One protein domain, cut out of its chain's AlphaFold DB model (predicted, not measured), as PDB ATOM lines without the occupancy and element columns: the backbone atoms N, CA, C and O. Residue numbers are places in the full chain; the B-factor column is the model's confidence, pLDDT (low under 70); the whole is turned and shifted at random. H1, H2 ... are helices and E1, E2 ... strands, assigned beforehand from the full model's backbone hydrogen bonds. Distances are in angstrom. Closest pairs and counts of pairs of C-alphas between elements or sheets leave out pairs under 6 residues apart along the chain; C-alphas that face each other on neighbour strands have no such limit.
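Overview. This is residues 2 to 80 of the 85 residues of an uncharacterized protein of Phragmitibacter flavus (UniProt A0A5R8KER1). What shape do these coordinates make? A long rod: helices H1 and H2 lie side by side at one end, running opposite ways, and a hairpin of two strands, E1 and E2, reaches away from them to make the other end. What is it built of? The printed part has 79 residues, with two named helices and two named strands in the order H1, E1, E2, H2. The sheet is E1 - E2, antiparallel, and the class is mixed, helices and strands. How spread out is it? It is extended, with a radius of gyration of the C-alphas of 19.2 A and spans of 70 by 17 by 15 A.

Arrangement. How do the helices stand? H1, residues 2 to 22, and H2, residues 58 to 78, touch at a shallow tilt of 9 degrees, opposite ways; their closest C-alphas, of Ser 9 and Ser 68, are 4.9 A apart. Every O i to N i+4 pair is within hydrogen-bond range in H2, and 16 of 17 in H1. How do the strands pair? E1, residues 31 to 40, and E2, residues 45 to 55, form an antiparallel hairpin at 154 degrees, with N 34 and O 51 within hydrogen-bond range at 2.9 A. E2 bends by 64 degrees at residue 52. What stays apart? E1 and H2 are apart, and H1 and E2 only just, their closest C-alphas being 8.2 A from each other.

Along the chain. Where does H1 run? It begins at C-alpha 2, (72.469, 118.065, 148.512), and measures 30.4 A. Where do E1 and E2 lie? E1 is 25.0 A long and ends at C-alpha 40, (116.487, 97.560, 116.851); E2 is 26.8 A long. Where does H2 end? At C-alpha 78, (66.377, 111.093, 148.355), after 30.1 A.

Size, cuts and confidence. How large is it? The two C-alphas farthest apart, of Ile 42 and Lys 80, are 70.3 A apart. Is there a cut or a long link? The printed part has no cut; the links E1 to E2 and E2 to H2 are tight, and H1 to E1 is short. Where is confidence low? Residues 2 to 3 and 79 to 80 of this model have pLDDT under 70.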
ATOM      1  N   ARG A   2      72.966 117.914 149.900       59.81
ATOM      2  CA  ARG A   2      72.469 118.065 148.512       59.81
ATOM      3  C   ARG A   2      73.488 118.574 147.466       59.81
ATOM      4  O   ARG A   2      73.578 117.935 146.425       59.81
ATOM      5  N   PRO A   3      74.269 119.656 147.697       68.31
ATOM      6  CA  PRO A   3      75.155 120.179 146.651       68.31
ATOM      7  C   PRO A   3      76.372 119.282 146.411       68.31
ATOM      8  O   PRO A   3      76.863 119.214 145.297       68.31
ATOM      9  N   ILE A   4      76.829 118.556 147.437       77.12
ATOM     10  CA  ILE A   4      78.044 117.734 147.375       77.12
ATOM     11  C   ILE A   4      77.858 116.537 146.438       77.12
ATOM     12  O   ILE A   4      78.720 116.288 145.607       77.12
ATOM     13  N   LEU A   5      76.721 115.836 146.521       76.44
ATOM     14  CA  LEU A   5      76.407 114.707 145.630       76.44
ATOM     15  C   LEU A   5      76.270 115.153 144.170       76.44
ATOM     16  O   LEU A   5      76.762 114.483 143.267       76.44
ATOM     17  N   PHE A   6      75.649 116.312 143.950       78.75
ATOM     18  CA  PHE A   6      75.520 116.912 142.625       78.75
ATOM     19  C   PHE A   6      76.883 117.332 142.058       78.75
ATOM     20  O   PHE A   6      77.211 116.967 140.931       78.75
ATOM     21  N   LEU A   7      77.702 118.021 142.860       83.12
ATOM     22  CA  LEU A   7      79.071 118.406 142.507       83.12
ATOM     23  C   LEU A   7      79.934 117.186 142.181       83.12
ATOM     24  O   LEU A   7      80.643 117.211 141.186       83.12
ATOM     25  N   LEU A   8      79.833 116.108 142.963       83.69
ATOM     26  CA  LEU A   8      80.520 114.844 142.690       83.69
ATOM     27  C   LEU A   8      80.063 114.220 141.371       83.69
ATOM     28  O   LEU A   8      80.906 113.840 140.566       83.69
ATOM     29  N   SER A   9      78.752 114.148 141.117       78.62
ATOM     30  CA  SER A   9      78.235 113.585 139.861       78.62
ATOM     31  C   SER A   9      78.703 114.376 138.635       78.62
ATOM     32  O   SER A   9      79.147 113.781 137.650       78.62
ATOM     33  N   ALA A  10      78.690 115.709 138.731       84.19
ATOM     34  CA  ALA A  10      79.185 116.594 137.690       84.19
ATOM     35  C   ALA A  10      80.695 116.410 137.505       84.19
ATOM     36  O   ALA A  10      81.142 116.176 136.392       84.19
ATOM     37  N   LEU A  11      81.476 116.415 138.589       89.25
ATOM     38  CA  LEU A  11      82.927 116.230 138.534       89.25
ATOM     39  C   LEU A  11      83.313 114.892 137.889       89.25
ATOM     40  O   LEU A  11      84.226 114.856 137.071       89.25
ATOM     41  N   ILE A  12      82.608 113.807 138.220       85.56
ATOM     42  CA  ILE A  12      82.848 112.481 137.635       85.56
ATOM     43  C   ILE A  12      82.525 112.489 136.139       85.56
ATOM     44  O   ILE A  12      83.322 111.991 135.345       85.56
ATOM     45  N   ALA A  13      81.398 113.077 135.733       85.94
ATOM     46  CA  ALA A  13      81.008 113.141 134.326       85.94
ATOM     47  C   ALA A  13      81.993 113.984 133.499       85.94
ATOM     48  O   ALA A  13      82.528 113.510 132.495       85.94
ATOM     49  N   THR A  14      82.296 115.209 133.934       87.31
ATOM     50  CA  THR A  14      83.202 116.099 133.196       87.31
ATOM     51  C   THR A  14      84.643 115.605 133.255       87.31
ATOM     52  O   THR A  14      85.341 115.626 132.245       87.31
ATOM     53  N   GLY A  15      85.088 115.111 134.413       88.19
ATOM     54  CA  GLY A  15      86.440 114.594 134.617       88.19
ATOM     55  C   GLY A  15      86.719 113.340 133.793       88.19
ATOM     56  O   GLY A  15      87.753 113.272 133.133       88.19
ATOM     57  N   SER A  16      85.787 112.381 133.761       84.19
ATOM     58  CA  SER A  16      85.928 111.181 132.922       84.19
ATOM     59  C   SER A  16      85.907 111.511 131.430       84.19
ATOM     60  O   SER A  16      86.732 110.987 130.685       84.19
ATOM     61  N   THR A  17      85.041 112.435 131.004       84.19
ATOM     62  CA  THR A  17      84.963 112.880 129.605       84.19
ATOM     63  C   THR A  17      86.251 113.577 129.164       84.19
ATOM     64  O   THR A  17      86.804 113.244 128.115       84.19
ATOM     65  N   LEU A  18      86.780 114.498 129.978       87.25
ATOM     66  CA  LEU A  18      88.052 115.176 129.704       87.25
ATOM     67  C   LEU A  18      89.226 114.197 129.688       87.25
ATOM     68  O   LEU A  18      90.074 114.268 128.801       87.25
ATOM     69  N   PHE A  19      89.269 113.263 130.639       83.75
ATOM     70  CA  PHE A  19      90.322 112.255 130.705       83.75
ATOM     71  C   PHE A  19      90.311 111.326 129.482       83.75
ATOM     72  O   PHE A  19      91.366 111.053 128.912       83.75
ATOM     73  N   TRP A  20      89.129 110.888 129.039       84.81
ATOM     74  CA  TRP A  20      88.967 110.089 127.821       84.81
ATOM     75  C   TRP A  20      89.408 110.858 126.569       84.81
ATOM     76  O   TRP A  20      90.143 110.322 125.737       84.81
ATOM     77  N   PHE A  21      89.042 112.139 126.474       82.25
ATOM     78  CA  PHE A  21      89.445 112.998 125.362       82.25
ATOM     79  C   PHE A  21      90.970 113.188 125.306       82.25
ATOM     80  O   PHE A  21      91.585 112.975 124.263       82.25
ATOM     81  N   LEU A  22      91.606 113.500 126.441       82.81
ATOM     82  CA  LEU A  22      93.059 113.704 126.538       82.81
ATOM     83  C   LEU A  22      93.875 112.439 126.246       82.81
ATOM     84  O   LEU A  22      95.000 112.529 125.761       82.81
ATOM     85  N   LYS A  23      93.328 111.255 126.530       80.69
ATOM     86  CA  LYS A  23      93.992 109.969 126.271       80.69
ATOM     87  C   LYS A  23      93.830 109.465 124.830       80.69
ATOM     88  O   LYS A  23      94.308 108.375 124.523       80.69
ATOM     89  N   GLY A  24      93.211 110.257 123.952       72.25
ATOM     90  CA  GLY A  24      93.138 109.987 122.514       72.25
ATOM     91  C   GLY A  24      91.747 109.634 121.994       72.25
ATOM     92  O   GLY A  24      91.651 109.215 120.846       72.25
ATOM     93  N   ALA A  25      90.690 109.791 122.806       73.00
ATOM     94  CA  ALA A  25      89.297 109.564 122.406       73.00
ATOM     95  C   ALA A  25      89.098 108.211 121.697       73.00
ATOM     96  O   ALA A  25      88.483 108.113 120.633       73.00
ATOM     97  N   HIS A  26      89.676 107.155 122.273       77.81
ATOM     98  CA  HIS A  26      89.661 105.839 121.657       77.81
ATOM     99  C   HIS A  26      88.216 105.312 121.628       77.81
ATOM    100  O   HIS A  26      87.626 105.013 122.666       77.81
ATOM    101  N   LEU A  27      87.640 105.205 120.426       76.75
ATOM    102  CA  LEU A  27      86.262 104.735 120.190       76.75
ATOM    103  C   LEU A  27      86.096 103.217 120.391       76.75
ATOM    104  O   LEU A  27      84.982 102.702 120.375       76.75
ATOM    105  N   GLY A  28      87.210 102.497 120.540       81.69
ATOM    106  CA  GLY A  28      87.233 101.062 120.822       81.69
ATOM    107  C   GLY A  28      87.107 100.738 122.313       81.69
ATOM    108  O   GLY A  28      86.842 101.609 123.136       81.69
ATOM    109  N   TRP A  29      87.334  99.470 122.651       80.38
ATOM    110  CA  TRP A  29      87.423  98.992 124.034       80.38
ATOM    111  C   TRP A  29      88.698  99.472 124.731       80.38
ATOM    112  O   TRP A  29      89.719  99.687 124.069       80.38
ATOM    113  N   THR A  30      88.644  99.586 126.059       83.19
ATOM    114  CA  THR A  30      89.796  99.917 126.903       83.19
ATOM    115  C   THR A  30      90.929  98.926 126.666       83.19
ATOM    116  O   THR A  30      90.736  97.711 126.725       83.19
ATOM    117  N   ARG A  31      92.131  99.447 126.412       79.38
ATOM    118  CA  ARG A  31      93.354  98.650 126.272       79.38
ATOM    119  C   ARG A  31      94.350  99.077 127.335       79.38
ATOM    120  O   ARG A  31      94.601 100.263 127.508       79.38
ATOM    121  N   THR A  32      94.915  98.110 128.044       80.88
ATOM    122  CA  THR A  32      95.998  98.334 129.015       80.88
ATOM    123  C   THR A  32      97.375  98.112 128.403       80.88
ATOM    124  O   THR A  32      98.366  98.589 128.943       80.88
ATOM    125  N   THR A  33      97.424  97.426 127.260       76.81
ATOM    126  CA  THR A  33      98.652  97.047 126.570       76.81
ATOM    127  C   THR A  33      98.492  97.349 125.086       76.81
ATOM    128  O   THR A  33      97.465  97.028 124.478       76.81
ATOM    129  N   VAL A  34      99.494  98.000 124.501       78.38
ATOM    130  CA  VAL A  34      99.511  98.384 123.087       78.38
ATOM    131  C   VAL A  34     100.737  97.765 122.440       78.38
ATOM    132  O   VAL A  34     101.837  97.859 122.976       78.38
ATOM    133  N   GLN A  35     100.537  97.129 121.288       80.25
ATOM    134  CA  GLN A  35     101.647  96.677 120.465       80.25
ATOM    135  C   GLN A  35     102.280  97.899 119.797       80.25
ATOM    136  O   GLN A  35     101.612  98.628 119.062       80.25
ATOM    137  N   VAL A  36     103.549  98.130 120.100       82.81
ATOM    138  CA  VAL A  36     104.381  99.172 119.513       82.81
ATOM    139  C   VAL A  36     105.509  98.477 118.772       82.81
ATOM    140  O   VAL A  36     106.241  97.666 119.340       82.81
ATOM    141  N   ASP A  37     105.636  98.793 117.493       80.81
ATOM    142  CA  ASP A  37     106.726  98.290 116.677       80.81
ATOM    143  C   ASP A  37     107.993  99.060 117.048       80.81
ATOM    144  O   ASP A  37     108.087 100.276 116.853       80.81
ATOM    145  N   LYS A  38     108.953  98.357 117.651       81.75
ATOM    146  CA  LYS A  38     110.223  98.934 118.084       81.75
ATOM    147  C   LYS A  38     111.309  98.535 117.097       81.75
ATOM    148  O   LYS A  38     111.393  97.379 116.687       81.75
ATOM    149  N   TYR A  39     112.114  99.511 116.695       83.81
ATOM    150  CA  TYR A  39     113.247  99.293 115.808       83.81
ATOM    151  C   TYR A  39     114.494  98.979 116.637       83.81
ATOM    152  O   TYR A  39     114.819  99.720 117.567       83.81
ATOM    153  N   ASP A  40     115.161  97.871 116.328       82.12
ATOM    154  CA  ASP A  40     116.487  97.560 116.851       82.12
ATOM    155  C   ASP A  40     117.547  98.159 115.921       82.12
ATOM    156  O   ASP A  40     117.652  97.765 114.762       82.12
ATOM    157  N   GLU A  41     118.337  99.104 116.424       82.56
ATOM    158  CA  GLU A  41     119.396  99.760 115.646       82.56
ATOM    159  C   GLU A  41     120.605  98.851 115.388       82.56
ATOM    160  O   GLU A  41     121.356  99.095 114.450       82.56
ATOM    161  N   ILE A  42     120.805  97.806 116.200       86.00
ATOM    162  CA  ILE A  42     121.954  96.899 116.084       86.00
ATOM    163  C   ILE A  42     121.651  95.792 115.077       86.00
ATOM    164  O   ILE A  42     122.517  95.400 114.296       86.00
ATOM    165  N   LEU A  43     120.427  95.267 115.125       86.88
ATOM    166  CA  LEU A  43     119.987  94.175 114.258       86.88
ATOM    167  C   LEU A  43     119.261  94.661 112.999       86.88
ATOM    168  O   LEU A  43     118.978  93.842 112.132       86.88
ATOM    169  N   GLU A  44     118.951  95.958 112.908       83.94
ATOM    170  CA  GLU A  44     118.168  96.586 111.830       83.94
ATOM    171  C   GLU A  44     116.805  95.909 111.594       83.94
ATOM    172  O   GLU A  44     116.292  95.829 110.475       83.94
ATOM    173  N   LEU A  45     116.192  95.399 112.666       86.69
ATOM    174  CA  LEU A  45     114.932  94.660 112.620       86.69
ATOM    175  C   LEU A  45     113.845  95.373 113.422       86.69
ATOM    176  O   LEU A  45     114.073  95.890 114.515       86.69
ATOM    177  N   THR A  46     112.625  95.354 112.890       81.69
ATOM    178  CA  THR A  46     111.428  95.785 113.614       81.69
ATOM    179  C   THR A  46     110.829  94.596 114.353       81.69
ATOM    180  O   THR A  46     110.534  93.572 113.735       81.69
ATOM    181  N   TYR A  47     110.625  94.728 115.663       82.50
ATOM    182  CA  TYR A  47     109.972  93.702 116.470       82.50
ATOM    183  C   TYR A  47     108.757  94.265 117.224       82.50
ATOM    184  O   TYR A  47     108.805  95.390 117.736       82.50
ATOM    185  N   PRO A  48     107.656  93.494 117.314       83.50
ATOM    186  CA  PRO A  48     106.481  93.907 118.064       83.50
ATOM    187  C   PRO A  48     106.787  93.833 119.562       83.50
ATOM    188  O   PRO A  48     107.048  92.761 120.106       83.50
ATOM    189  N   THR A  49     106.753  94.978 120.239       83.75
ATOM    190  CA  THR A  49     106.869  95.064 121.699       83.75
ATOM    191  C   THR A  49     105.526  95.439 122.291       83.75
ATOM    192  O   THR A  49     104.800  96.269 121.752       83.75
ATOM    193  N   PHE A  50     105.185  94.842 123.425       80.62
ATOM    194  CA  PHE A  50     104.013  95.239 124.190       80.62
ATOM    195  C   PHE A  50     104.420  96.308 125.200       80.62
ATOM    196  O   PHE A  50     105.207  96.040 126.105       80.62
ATOM    197  N   GLU A  51     103.899  97.519 125.033       81.38
ATOM    198  CA  GLU A  51     104.035  98.578 126.029       81.38
ATOM    199  C   GLU A  51     102.767  98.677 126.871       81.38
ATOM    200  O   GLU A  51     101.646  98.690 126.346       81.38
ATOM    201  N   ASP A  52     102.950  98.814 128.183       79.00
ATOM    202  CA  ASP A  52     101.861  99.114 129.102       79.00
ATOM    203  C   ASP A  52     101.414 100.562 128.903       79.00
ATOM    204  O   ASP A  52     102.081 101.529 129.283       79.00
ATOM    205  N   ARG A  53     100.252 100.720 128.274       80.44
ATOM    206  CA  ARG A  53      99.644 102.014 127.992       80.44
ATOM    207  C   ARG A  53      98.154 101.914 128.233       80.44
ATOM    208  O   ARG A  53      97.431 101.271 127.481       80.44
ATOM    209  N   PHE A  54      97.695 102.612 129.266       79.69
ATOM    210  CA  PHE A  54      96.273 102.716 129.558       79.69
ATOM    211  C   PHE A  54      95.583 103.648 128.555       79.69
ATOM    212  O   PHE A  54      95.701 104.877 128.646       79.69
ATOM    213  N   LEU A  55      94.875 103.047 127.604       83.94
ATOM    214  CA  LEU A  55      93.993 103.692 126.643       83.94
ATOM    215  C   LEU A  55      92.541 103.453 127.082       83.94
ATOM    216  O   LEU A  55      92.012 102.364 126.843       83.94
ATOM    217  N   PRO A  56      91.891 104.428 127.740       82.81
ATOM    218  CA  PRO A  56      90.486 104.327 128.100       82.81
ATOM    219  C   PRO A  56      89.635 104.295 126.830       82.81
ATOM    220  O   PRO A  56      89.729 105.185 125.980       82.81
ATOM    221  N   GLY A  57      88.817 103.257 126.710       86.31
ATOM    222  CA  GLY A  57      87.881 103.094 125.610       86.31
ATOM    223  C   GLY A  57      86.528 103.738 125.889       86.31
ATOM    224  O   GLY A  57      86.314 104.409 126.906       86.31
ATOM    225  N   ILE A  58      85.590 103.509 124.975       85.81
ATOM    226  CA  ILE A  58      84.209 103.982 125.112       85.81
ATOM    227  C   ILE A  58      83.457 103.277 126.246       85.81
ATOM    228  O   ILE A  58      82.542 103.847 126.831       85.81
ATOM    229  N   ASP A  59      83.873 102.063 126.598       85.62
ATOM    230  CA  ASP A  59      83.400 101.290 127.743       85.62
ATOM    231  C   ASP A  59      83.704 101.997 129.070       85.62
ATOM    232  O   ASP A  59      82.826 102.088 129.929       85.62
ATOM    233  N   PHE A  60      84.899 102.578 129.213       85.81
ATOM    234  CA  PHE A  60      85.256 103.362 130.396       85.81
ATOM    235  C   PHE A  60      84.398 104.629 130.512       85.81
ATOM    236  O   PHE A  60      83.866 104.929 131.584       85.81
ATOM    237  N   LEU A  61      84.217 105.347 129.397       84.56
ATOM    238  CA  LEU A  61      83.367 106.536 129.339       84.56
ATOM    239  C   LEU A  61      81.903 106.193 129.661       84.56
ATOM    240  O   LEU A  61      81.278 106.849 130.493       84.56
ATOM    241  N   ALA A  62      81.363 105.140 129.042       86.75
ATOM    242  CA  ALA A  62      79.993 104.690 129.261       86.75
ATOM    243  C   ALA A  62      79.764 104.268 130.718       86.75
ATOM    244  O   ALA A  62      78.786 104.696 131.329       86.75
ATOM    245  N   ALA A  63      80.684 103.497 131.307       88.06
ATOM    246  CA  ALA A  63      80.607 103.102 132.711       88.06
ATOM    247  C   ALA A  63      80.617 104.318 133.651       88.06
ATOM    248  O   ALA A  63      79.800 104.392 134.573       88.06
ATOM    249  N   ALA A  64      81.487 105.301 133.396       86.31
ATOM    250  CA  ALA A  64      81.559 106.524 134.192       86.31
ATOM    251  C   ALA A  64      80.276 107.370 134.091       86.31
ATOM    252  O   ALA A  64      79.779 107.867 135.106       86.31
ATOM    253  N   LEU A  65      79.701 107.495 132.891       87.62
ATOM    254  CA  LEU A  65      78.442 108.210 132.678       87.62
ATOM    255  C   LEU A  65      77.259 107.503 133.345       87.62
ATOM    256  O   LEU A  65      76.458 108.164 134.003       87.62
ATOM    257  N   ILE A  66      77.174 106.175 133.241       89.81
ATOM    258  CA  ILE A  66      76.142 105.383 133.924       89.81
ATOM    259  C   ILE A  66      76.258 105.566 135.440       89.81
ATOM    260  O   ILE A  66      75.257 105.846 136.098       89.81
ATOM    261  N   ALA A  67      77.468 105.479 135.997       87.44
ATOM    262  CA  ALA A  67      77.693 105.696 137.424       87.44
ATOM    263  C   ALA A  67      77.259 107.106 137.865       87.44
ATOM    264  O   ALA A  67      76.582 107.253 138.886       87.44
ATOM    265  N   SER A  68      77.586 108.136 137.076       85.75
ATOM    266  CA  SER A  68      77.147 109.509 137.340       85.75
ATOM    267  C   SER A  68      75.620 109.643 137.289       85.75
ATOM    268  O   SER A  68      75.022 110.216 138.200       85.75
ATOM    269  N   LEU A  69      74.970 109.037 136.292       87.94
ATOM    270  CA  LEU A  69      73.514 109.054 136.136       87.94
ATOM    271  C   LEU A  69      72.801 108.349 137.299       87.94
ATOM    272  O   LEU A  69      71.777 108.835 137.785       87.94
ATOM    273  N   VAL A  70      73.352 107.236 137.787       87.94
ATOM    274  CA  VAL A  70      72.842 106.528 138.970       87.94
ATOM    275  C   VAL A  70      72.962 107.406 140.213       87.94
ATOM    276  O   VAL A  70      71.975 107.588 140.926       87.94
ATOM    277  N   LEU A  71      74.128 108.015 140.453       84.50
ATOM    278  CA  LEU A  71      74.332 108.931 141.583       84.50
ATOM    279  C   LEU A  71      73.379 110.129 141.533       84.50
ATOM    280  O   LEU A  71      72.782 110.500 142.547       84.50
ATOM    281  N   PHE A  72      73.215 110.715 140.351       84.50
ATOM    282  CA  PHE A  72      72.294 111.816 140.105       84.50
ATOM    283  C   PHE A  72      70.842 111.413 140.393       84.50
ATOM    284  O   PHE A  72      70.127 112.113 141.115       84.50
ATOM    285  N   SER A  73      70.424 110.246 139.901       84.38
ATOM    286  CA  SER A  73      69.083 109.700 140.133       84.38
ATOM    287  C   SER A  73      68.830 109.464 141.622       84.38
ATOM    288  O   SER A  73      67.812 109.904 142.155       84.38
ATOM    289  N   ILE A  74      69.783 108.852 142.331       84.56
ATOM    290  CA  ILE A  74      69.709 108.643 143.785       84.56
ATOM    291  C   ILE A  74      69.584 109.984 144.520       84.56
ATOM    292  O   ILE A  74      68.738 110.124 145.405       84.56
ATOM    293  N   SER A  75      70.371 110.991 144.126       79.62
ATOM    294  CA  SER A  75      70.293 112.338 144.699       79.62
ATOM    295  C   SER A  75      68.881 112.928 144.572       79.62
ATOM    296  O   SER A  75      68.343 113.456 145.548       79.62
ATOM    297  N   LEU A  76      68.248 112.767 143.404       80.19
ATOM    298  CA  LEU A  76      66.876 113.206 143.125       80.19
ATOM    299  C   LEU A  76      65.804 112.436 143.912       80.19
ATOM    300  O   LEU A  76      64.832 113.042 144.364       80.19
ATOM    301  N   PHE A  77      65.950 111.124 144.104       78.12
ATOM    302  CA  PHE A  77      64.963 110.325 144.842       78.12
ATOM    303  C   PHE A  77      65.022 110.551 146.356       78.12
ATOM    304  O   PHE A  77      63.976 110.635 146.999       78.12
ATOM    305  N   ILE A  78      66.213 110.750 146.929       70.56
ATOM    306  CA  ILE A  78      66.377 111.093 148.355       70.56
ATOM    307  C   ILE A  78      65.692 112.435 148.691       70.56
ATOM    308  O   ILE A  78      65.276 112.662 149.827       70.56
ATOM    309  N   LEU A  79      65.512 113.307 147.694       60.81
ATOM    310  CA  LEU A  79      64.819 114.589 147.817       60.81
ATOM    311  C   LEU A  79      63.291 114.494 147.868       60.81
ATOM    312  O   LEU A  79      62.649 115.458 148.282       60.81
ATOM    313  N   LYS A  80      62.701 113.350 147.506       58.25
ATOM    314  CA  LYS A  80      61.254 113.105 147.584       58.25
ATOM    315  C   LYS A  80      60.819 112.498 148.921       58.25
ATOM    316  O   LYS A  80      59.874 111.716 148.948       58.25
TER     317      LYS A  80